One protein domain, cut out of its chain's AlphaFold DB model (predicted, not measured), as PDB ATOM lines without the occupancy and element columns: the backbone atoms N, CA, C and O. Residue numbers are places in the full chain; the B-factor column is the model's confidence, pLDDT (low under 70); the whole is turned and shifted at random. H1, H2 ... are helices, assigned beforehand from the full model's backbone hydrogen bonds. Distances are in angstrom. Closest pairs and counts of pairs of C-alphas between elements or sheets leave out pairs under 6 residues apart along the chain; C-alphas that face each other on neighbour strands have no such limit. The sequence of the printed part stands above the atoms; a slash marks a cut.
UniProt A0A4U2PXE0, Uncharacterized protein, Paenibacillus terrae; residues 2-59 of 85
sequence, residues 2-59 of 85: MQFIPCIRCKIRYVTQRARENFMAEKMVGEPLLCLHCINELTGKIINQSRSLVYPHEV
ATOM      1  N   MET A   2      -1.786 -12.751  -1.511       61.62
ATOM      2  CA  MET A   2      -2.732 -11.629  -1.433       61.62
ATOM      3  C   MET A   2      -3.969 -12.109  -0.671       61.62
ATOM      4  O   MET A   2      -4.635 -13.043  -1.110       61.62
ATOM      5  N   GLN A   3      -4.247 -11.517   0.490       70.44
ATOM      6  CA  GLN A   3      -5.474 -11.803   1.230       70.44
ATOM      7  C   GLN A   3      -6.649 -11.146   0.502       70.44
ATOM      8  O   GLN A   3      -6.692  -9.925   0.335       70.44
ATOM      9  N   PHE A   4      -7.596 -11.960   0.043       83.25
ATOM     10  CA  PHE A   4      -8.809 -11.476  -0.601       83.25
ATOM     11  C   PHE A   4      -9.840 -11.117   0.468       83.25
ATOM     12  O   PHE A   4     -10.487 -11.988   1.042       83.25
ATOM     13  N   ILE A   5      -9.986  -9.823   0.745       92.50
ATOM     14  CA  ILE A   5     -10.963  -9.332   1.724       92.50
ATOM     15  C   ILE A   5     -12.345  -9.294   1.058       92.50
ATOM     16  O   ILE A   5     -12.480  -8.653   0.014       92.50
ATOM     17  N   PRO A   6     -13.373  -9.974   1.593       94.50
ATOM     18  CA  PRO A   6     -14.715  -9.937   1.024       94.50
ATOM     19  C   PRO A   6     -15.371  -8.568   1.241       94.50
ATOM     20  O   PRO A   6     -15.137  -7.888   2.236       94.50
ATOM     21  N   CYS A   7     -16.221  -8.167   0.301       94.94
ATOM     22  CA  CYS A   7     -17.042  -6.970   0.416       94.94
ATOM     23  C   CYS A   7     -18.026  -7.117   1.579       94.94
ATOM     24  O   CYS A   7     -18.826  -8.054   1.583       94.94
ATOM     25  N   ILE A   8     -18.043  -6.157   2.504       95.44
ATOM     26  CA  ILE A   8     -18.934  -6.213   3.675       95.44
ATOM     27  C   ILE A   8     -20.418  -6.130   3.299       95.44
ATOM     28  O   ILE A   8     -21.260  -6.684   4.002       95.44
ATOM     29  N   ARG A   9     -20.742  -5.482   2.168       93.56
ATOM     30  CA  ARG A   9     -22.126  -5.275   1.722       93.56
ATOM     31  C   ARG A   9     -22.687  -6.488   0.986       93.56
ATOM     32  O   ARG A   9     -23.736  -6.991   1.363       93.56
ATOM     33  N   CYS A  10     -22.011  -6.960  -0.065       93.56
ATOM     34  CA  CYS A  10     -22.546  -8.047  -0.893       93.56
ATOM     35  C   CYS A  10     -22.024  -9.435  -0.523       93.56
ATOM     36  O   CYS A  10     -22.639 -10.409  -0.932       93.56
ATOM     37  N   LYS A  11     -20.889  -9.553   0.184       92.56
ATOM     38  CA  LYS A  11     -20.217 -10.817   0.566       92.56
ATOM     39  C   LYS A  11     -19.866 -11.785  -0.580       92.56
ATOM     40  O   LYS A  11     -19.226 -12.798  -0.340       92.56
ATOM     41  N   ILE A  12     -20.230 -11.464  -1.820       90.56
ATOM     42  CA  ILE A  12     -20.002 -12.280  -3.022       90.56
ATOM     43  C   ILE A  12     -18.670 -11.926  -3.690       90.56
ATOM     44  O   ILE A  12     -17.994 -12.777  -4.260       90.56
ATOM     45  N   ARG A  13     -18.303 -10.640  -3.668       91.50
ATOM     46  CA  ARG A  13     -17.124 -10.105  -4.363       91.50
ATOM     47  C   ARG A  13     -16.068  -9.664  -3.366       91.50
ATOM     48  O   ARG A  13     -16.387  -9.311  -2.235       91.50
ATOM     49  N   TYR A  14     -14.829  -9.595  -3.830       92.56
ATOM     50  CA  TYR A  14     -13.701  -9.132  -3.032       92.56
ATOM     51  C   TYR A  14     -13.422  -7.640  -3.225       92.56
ATOM     52  O   TYR A  14     -13.696  -7.052  -4.277       92.56
ATOM     53  N   VAL A  15     -12.853  -7.042  -2.188       92.81
ATOM     54  CA  VAL A  15     -12.318  -5.686  -2.160       92.81
ATOM     55  C   VAL A  15     -10.964  -5.706  -2.856       92.81
ATOM     56  O   VAL A  15      -9.971  -6.200  -2.325       92.81
ATOM     57  N   THR A  16     -10.927  -5.180  -4.076       91.50
ATOM     58  CA  THR A  16      -9.683  -5.021  -4.832       91.50
ATOM     59  C   THR A  16      -8.985  -3.722  -4.442       91.50
ATOM     60  O   THR A  16      -9.622  -2.796  -3.941       91.50
ATOM     61  N   GLN A  17      -7.687  -3.614  -4.733       91.25
ATOM     62  CA  GLN A  17      -6.934  -2.366  -4.549       91.25
ATOM     63  C   GLN A  17      -7.631  -1.178  -5.234       91.25
ATOM     64  O   GLN A  17      -7.845  -0.133  -4.631       91.25
ATOM     65  N   ARG A  18      -8.127  -1.395  -6.453       89.81
ATOM     66  CA  ARG A  18      -8.875  -0.386  -7.198       89.81
ATOM     67  C   ARG A  18     -10.190   0.019  -6.541       89.81
ATOM     68  O   ARG A  18     -10.575   1.180  -6.613       89.81
ATOM     69  N   ALA A  19     -10.886  -0.918  -5.899       91.69
ATOM     70  CA  ALA A  19     -12.081  -0.588  -5.133       91.69
ATOM     71  C   ALA A  19     -11.743   0.328  -3.946       91.69
ATOM     72  O   ALA A  19     -12.484   1.272  -3.698       91.69
ATOM     73  N   ARG A  20     -10.595   0.118  -3.284       93.25
ATOM     74  CA  ARG A  20     -10.113   1.003  -2.207       93.25
ATOM     75  C   ARG A  20      -9.793   2.401  -2.720       93.25
ATOM     76  O   ARG A  20     -10.236   3.378  -2.131       93.25
ATOM     77  N   GLU A  21      -9.075   2.494  -3.834       92.75
ATOM     78  CA  GLU A  21      -8.748   3.775  -4.475       92.75
ATOM     79  C   GLU A  21     -10.011   4.550  -4.857       92.75
ATOM     80  O   GLU A  21     -10.115   5.739  -4.575       92.75
ATOM     81  N   ASN A  22     -11.003   3.865  -5.434       92.06
ATOM     82  CA  ASN A  22     -12.275   4.488  -5.787       92.06
ATOM     83  C   ASN A  22     -13.060   4.907  -4.538       92.06
ATOM     84  O   ASN A  22     -13.560   6.019  -4.499       92.06
ATOM     85  N   PHE A  23     -13.117   4.082  -3.489       93.69
ATOM     86  CA  PHE A  23     -13.765   4.451  -2.226       93.69
ATOM     87  C   PHE A  23     -13.201   5.763  -1.653       93.69
ATOM     88  O   PHE A  23     -13.958   6.642  -1.240       93.69
ATOM     89  N   MET A  24     -11.871   5.915  -1.686       92.50
ATOM     90  CA  MET A  24     -11.189   7.137  -1.247       92.50
ATOM     91  C   MET A  24     -11.456   8.322  -2.186       92.50
ATOM     92  O   MET A  24     -11.704   9.429  -1.715       92.50
ATOM     93  N   ALA A  25     -11.448   8.100  -3.505       90.88
ATOM     94  CA  ALA A  25     -11.737   9.136  -4.499       90.88
ATOM     95  C   ALA A  25     -13.173   9.678  -4.381       90.88
ATOM     96  O   ALA A  25     -13.393  10.881  -4.506       90.88
ATOM     97  N   GLU A  26     -14.132   8.805  -4.065       90.06
ATOM     98  CA  GLU A  26     -15.529   9.160  -3.797       90.06
ATOM     99  C   GLU A  26     -15.734   9.816  -2.420       90.06
ATOM    100  O   GLU A  26     -16.859  10.170  -2.074       90.06
ATOM    101  N   LYS A  27     -14.662   9.988  -1.627       91.69
ATOM    102  CA  LYS A  27     -14.687  10.564  -0.272       91.69
ATOM    103  C   LYS A  27     -15.736   9.901   0.630       91.69
ATOM    104  O   LYS A  27     -16.377  10.563   1.447       91.69
ATOM    105  N   MET A  28     -15.927   8.590   0.469       90.38
ATOM    106  CA  MET A  28     -16.867   7.831   1.287       90.38
ATOM    107  C   MET A  28     -16.397   7.780   2.743       90.38
ATOM    108  O   MET A  28     -15.203   7.688   3.029       90.38
ATOM    109  N   VAL A  29     -17.349   7.827   3.674       89.88
ATOM    110  CA  VAL A  29     -17.063   7.751   5.110       89.88
ATOM    111  C   VAL A  29     -16.893   6.291   5.532       89.88
ATOM    112  O   VAL A  29     -17.716   5.442   5.186       89.88
ATOM    113  N   GLY A  30     -15.856   6.012   6.324       88.19
ATOM    114  CA  GLY A  30     -15.606   4.700   6.927       88.19
ATOM    115  C   GLY A  30     -14.473   3.920   6.261       88.19
ATOM    116  O   GLY A  30     -13.612   4.485   5.587       88.19
ATOM    117  N   GLU A  31     -14.448   2.607   6.486       90.12
ATOM    118  CA  GLU A  31     -13.394   1.745   5.955       90.12
ATOM    119  C   GLU A  31     -13.661   1.330   4.498       90.12
ATOM    120  O   GLU A  31     -14.802   1.009   4.144       90.12
ATOM    121  N   PRO A  32     -12.616   1.240   3.649       90.81
ATOM    122  CA  PRO A  32     -12.737   0.897   2.234       90.81
ATOM    123  C   PRO A  32     -12.947  -0.613   2.032       90.81
ATOM    124  O   PRO A  32     -12.140  -1.297   1.402       90.81
ATOM    125  N   LEU A  33     -14.036  -1.147   2.586       95.00
ATOM    126  CA  LEU A  33     -14.389  -2.569   2.573       95.00
ATOM    127  C   LEU A  33     -15.502  -2.904   1.570       95.00
ATOM    128  O   LEU A  33     -16.142  -3.957   1.645       95.00
ATOM    129  N   LEU A  34     -15.743  -2.015   0.607       94.88
ATOM    130  CA  LEU A  34     -16.706  -2.223  -0.467       94.88
ATOM    131  C   LEU A  34     -16.010  -2.664  -1.751       94.88
ATOM    132  O   LEU A  34     -14.949  -2.167  -2.118       94.88
ATOM    133  N   CYS A  35     -16.629  -3.600  -2.472       93.88
ATOM    134  CA  CYS A  35     -16.207  -3.904  -3.834       93.88
ATOM    135  C   CYS A  35     -16.655  -2.803  -4.801       93.88
ATOM    136  O   CYS A  35     -17.642  -2.107  -4.562       93.88
ATOM    137  N   LEU A  36     -15.990  -2.729  -5.954       91.88
ATOM    138  CA  LEU A  36     -16.253  -1.712  -6.976       91.88
ATOM    139  C   LEU A  36     -17.723  -1.674  -7.442       91.88
ATOM    140  O   LEU A  36     -18.226  -0.615  -7.789       91.88
ATOM    141  N   HIS A  37     -18.427  -2.812  -7.409       91.38
ATOM    142  CA  HIS A  37     -19.843  -2.885  -7.796       91.38
ATOM    143  C   HIS A  37     -20.762  -2.241  -6.756       91.38
ATOM    144  O   HIS A  37     -21.693  -1.539  -7.121       91.38
ATOM    145  N   CYS A  38     -20.485  -2.439  -5.466       93.31
ATOM    146  CA  CYS A  38     -21.257  -1.785  -4.413       93.31
ATOM    147  C   CYS A  38     -20.990  -0.279  -4.377       93.31
ATOM    148  O   CYS A  38     -21.901   0.478  -4.067       93.31
ATOM    149  N   ILE A  39     -19.764   0.153  -4.691       93.25
ATOM    150  CA  ILE A  39     -19.437   1.583  -4.783       93.25
ATOM    151  C   ILE A  39     -20.170   2.213  -5.978       93.25
ATOM    152  O   ILE A  39     -20.803   3.247  -5.805       93.25
ATOM    153  N   ASN A  40     -20.159   1.567  -7.153       91.94
ATOM    154  CA  ASN A  40     -20.978   1.944  -8.317       91.94
ATOM    155  C   ASN A  40     -22.449   2.152  -7.920       91.94
ATOM    156  O   ASN A  40     -22.983   3.241  -8.095       91.94
ATOM    157  N   GLU A  41     -23.064   1.147  -7.297       91.12
ATOM    158  CA  GLU A  41     -24.478   1.195  -6.914       91.12
ATOM    159  C   GLU A  41     -24.793   2.340  -5.935       91.12
ATOM    160  O   GLU A  41     -25.833   2.977  -6.049       91.12
ATOM    161  N   LEU A  42     -23.891   2.627  -4.988       91.88
ATOM    162  CA  LEU A  42     -24.058   3.725  -4.024       91.88
ATOM    163  C   LEU A  42     -23.875   5.112  -4.641       91.88
ATOM    164  O   LEU A  42     -24.462   6.074  -4.156       91.88
ATOM    165  N   THR A  43     -23.028   5.231  -5.660       89.81
ATOM    166  CA  THR A  43     -22.660   6.523  -6.261       89.81
ATOM    167  C   THR A  43     -23.434   6.831  -7.539       89.81
ATOM    168  O   THR A  43     -23.376   7.955  -8.029       89.81
ATOM    169  N   GLY A  44     -24.135   5.845  -8.111       88.94
ATOM    170  CA  GLY A  44     -24.766   5.960  -9.429       88.94
ATOM    171  C   GLY A  44     -23.763   6.061 -10.587       88.94
ATOM    172  O   GLY A  44     -24.146   6.384 -11.712       88.94
ATOM    173  N   LYS A  45     -22.473   5.813 -10.330       90.50
ATOM    174  CA  LYS A  45     -21.397   5.826 -11.330       90.50
ATOM    175  C   LYS A  45     -21.251   4.466 -11.979       90.50
ATOM    176  O   LYS A  45     -21.437   3.455 -11.327       90.50
ATOM    177  N   ILE A  46     -20.812   4.417 -13.227       86.38
ATOM    178  CA  ILE A  46     -20.532   3.168 -13.939       86.38
ATOM    179  C   ILE A  46     -19.038   2.856 -13.964       86.38
ATOM    180  O   ILE A  46     -18.192   3.734 -13.824       86.38
ATOM    181  N   ILE A  47     -18.708   1.580 -14.149       86.06
ATOM    182  CA  ILE A  47     -17.323   1.136 -14.311       86.06
ATOM    183  C   ILE A  47     -16.977   1.230 -15.799       86.06
ATOM    184  O   ILE A  47     -17.579   0.526 -16.611       86.06
ATOM    185  N   ASN A  48     -16.013   2.074 -16.167       85.00
ATOM    186  CA  ASN A  48     -15.551   2.173 -17.553       85.00
ATOM    187  C   ASN A  48     -14.647   0.990 -17.954       85.00
ATOM    188  O   ASN A  48     -14.255   0.166 -17.123       85.00
ATOM    189  N   GLN A  49     -14.269   0.918 -19.237       80.62
ATOM    190  CA  GLN A  49     -13.385  -0.135 -19.767       80.62
ATOM    191  C   GLN A  49     -12.035  -0.191 -19.042       80.62
ATOM    192  O   GLN A  49     -11.479  -1.268 -18.826       80.62
ATOM    193  N   SER A  50     -11.535   0.962 -18.599       82.25
ATOM    194  CA  SER A  50     -10.308   1.044 -17.822       82.25
ATOM    195  C   SER A  50     -10.463   0.504 -16.406       82.25
ATOM    196  O   SER A  50      -9.430   0.333 -15.781       82.25
ATOM    197  N   ARG A  51     -11.676   0.182 -15.920       78.56
ATOM    198  CA  ARG A  51     -12.074  -0.212 -14.547       78.56
ATOM    199  C   ARG A  51     -12.145   0.921 -13.511       78.56
ATOM    200  O   ARG A  51     -12.052   0.650 -12.315       78.56
ATOM    201  N   SER A  52     -12.299   2.169 -13.936       82.00
ATOM    202  CA  SER A  52     -12.557   3.315 -13.044       82.00
ATOM    203  C   SER A  52     -14.055   3.577 -12.896       82.00
ATOM    204  O   SER A  52     -14.802   3.314 -13.839       82.00
ATOM    205  N   LEU A  53     -14.483   4.112 -11.748       86.56
ATOM    206  CA  LEU A  53     -15.823   4.679 -11.602       86.56
ATOM    207  C   LEU A  53     -15.880   6.050 -12.262       86.56
ATOM    208  O   LEU A  53     -15.049   6.913 -11.991       86.56
ATOM    209  N   VAL A  54     -16.868   6.231 -13.124       85.69
ATOM    210  CA  VAL A  54     -17.131   7.469 -13.857       85.69
ATOM    211  C   VAL A  54     -18.633   7.694 -13.920       85.69
ATOM    212  O   VAL A  54     -19.418   6.746 -13.830       85.69
ATOM    213  N   TYR A  55     -19.063   8.934 -14.084       86.00
ATOM    214  CA  TYR A  55     -20.466   9.210 -14.332       86.00
ATOM    215  C   TYR A  55     -20.896   8.651 -15.697       86.00
ATOM    216  O   TYR A  55     -20.119   8.679 -16.654       86.00
ATOM    217  N   PRO A  56     -22.149   8.175 -15.829       83.50
ATOM    218  CA  PRO A  56     -22.654   7.632 -17.091       83.50
ATOM    219  C   PRO A  56     -22.434   8.551 -18.303       83.50
ATOM    220  O   PRO A  56     -22.000   8.087 -19.358       83.50
ATOM    221  N   HIS A  57     -22.634   9.863 -18.132       81.75
ATOM    222  CA  HIS A  57     -22.480  10.849 -19.205       81.75
ATOM    223  C   HIS A  57     -21.035  10.978 -19.724       81.75
ATOM    224  O   HIS A  57     -20.830  11.302 -20.892       81.75
ATOM    225  N   GLU A  58     -20.030  10.679 -18.897       78.00
ATOM    226  CA  GLU A  58     -18.615  10.702 -19.299       78.00
ATOM    227  C   GLU A  58     -18.295   9.549 -20.269       78.00
ATOM    228  O   GLU A  58     -17.449   9.676 -21.156       78.00
ATOM    229  N   VAL A  59     -19.015   8.427 -20.160       71.00
ATOM    230  CA  VAL A  59     -18.873   7.282 -21.075       71.00
ATOM    231  C   VAL A  59     -19.673   7.491 -22.358       71.00
ATOM    232  O   VAL A  59     -19.204   7.118 -23.433       71.00
TER     233      VAL A  59
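AT A GLANCE: This is residues 2 to 59 of the 85 residues of an uncharacterized protein of Paenibacillus terrae (UniProt A0A4U2PXE0). This domain has little regular structure: two short helices, H1 and H2, lie side by side and run the same way, amid long loops. Residues 2 to 16 form a folded-back loop at one end, and a short looped pairing leads to the small helix H3 at the other. The printed part has 58 residues with three named helices, H1, H2, H3 in chain order, and no named strand; the class is all helix, with 21 residues in named elements. It is compact, radius of gyration of the C-alphas 10.9 A, spanning 34 by 23 by 17 A.

HOW THE PARTS SIT: H1, residues 17 to 25, touches H2, residues 36 to 43, at a shallow tilt of 17 degrees; their closest C-alphas, of Ala 19 and Leu 36, are 4.7 A apart. H3, residues 56 to 59, is apart from both. Residues 46 to 47 pair antiparallel with 53 to 54. In H1 and H2 every O i to N i+4 pair is within hydrogen-bond range; H3 is too short for one.

IN THESE COORDINATES: H1 begins at C-alpha 17 (-6.934, -2.366, -4.549) and measures 12.5 A; H2 measures 10.5 A. H3, 5.5 A, ends at C-alpha 59 (-18.873, 7.282, -21.075).

THE WHOLE: The C-alphas farthest apart, of Gln 3 and His 57, are 34.9 A apart. The printed part has no cut. The link from H2 to H3 is long. Residue 2 is under 70 in pLDDT.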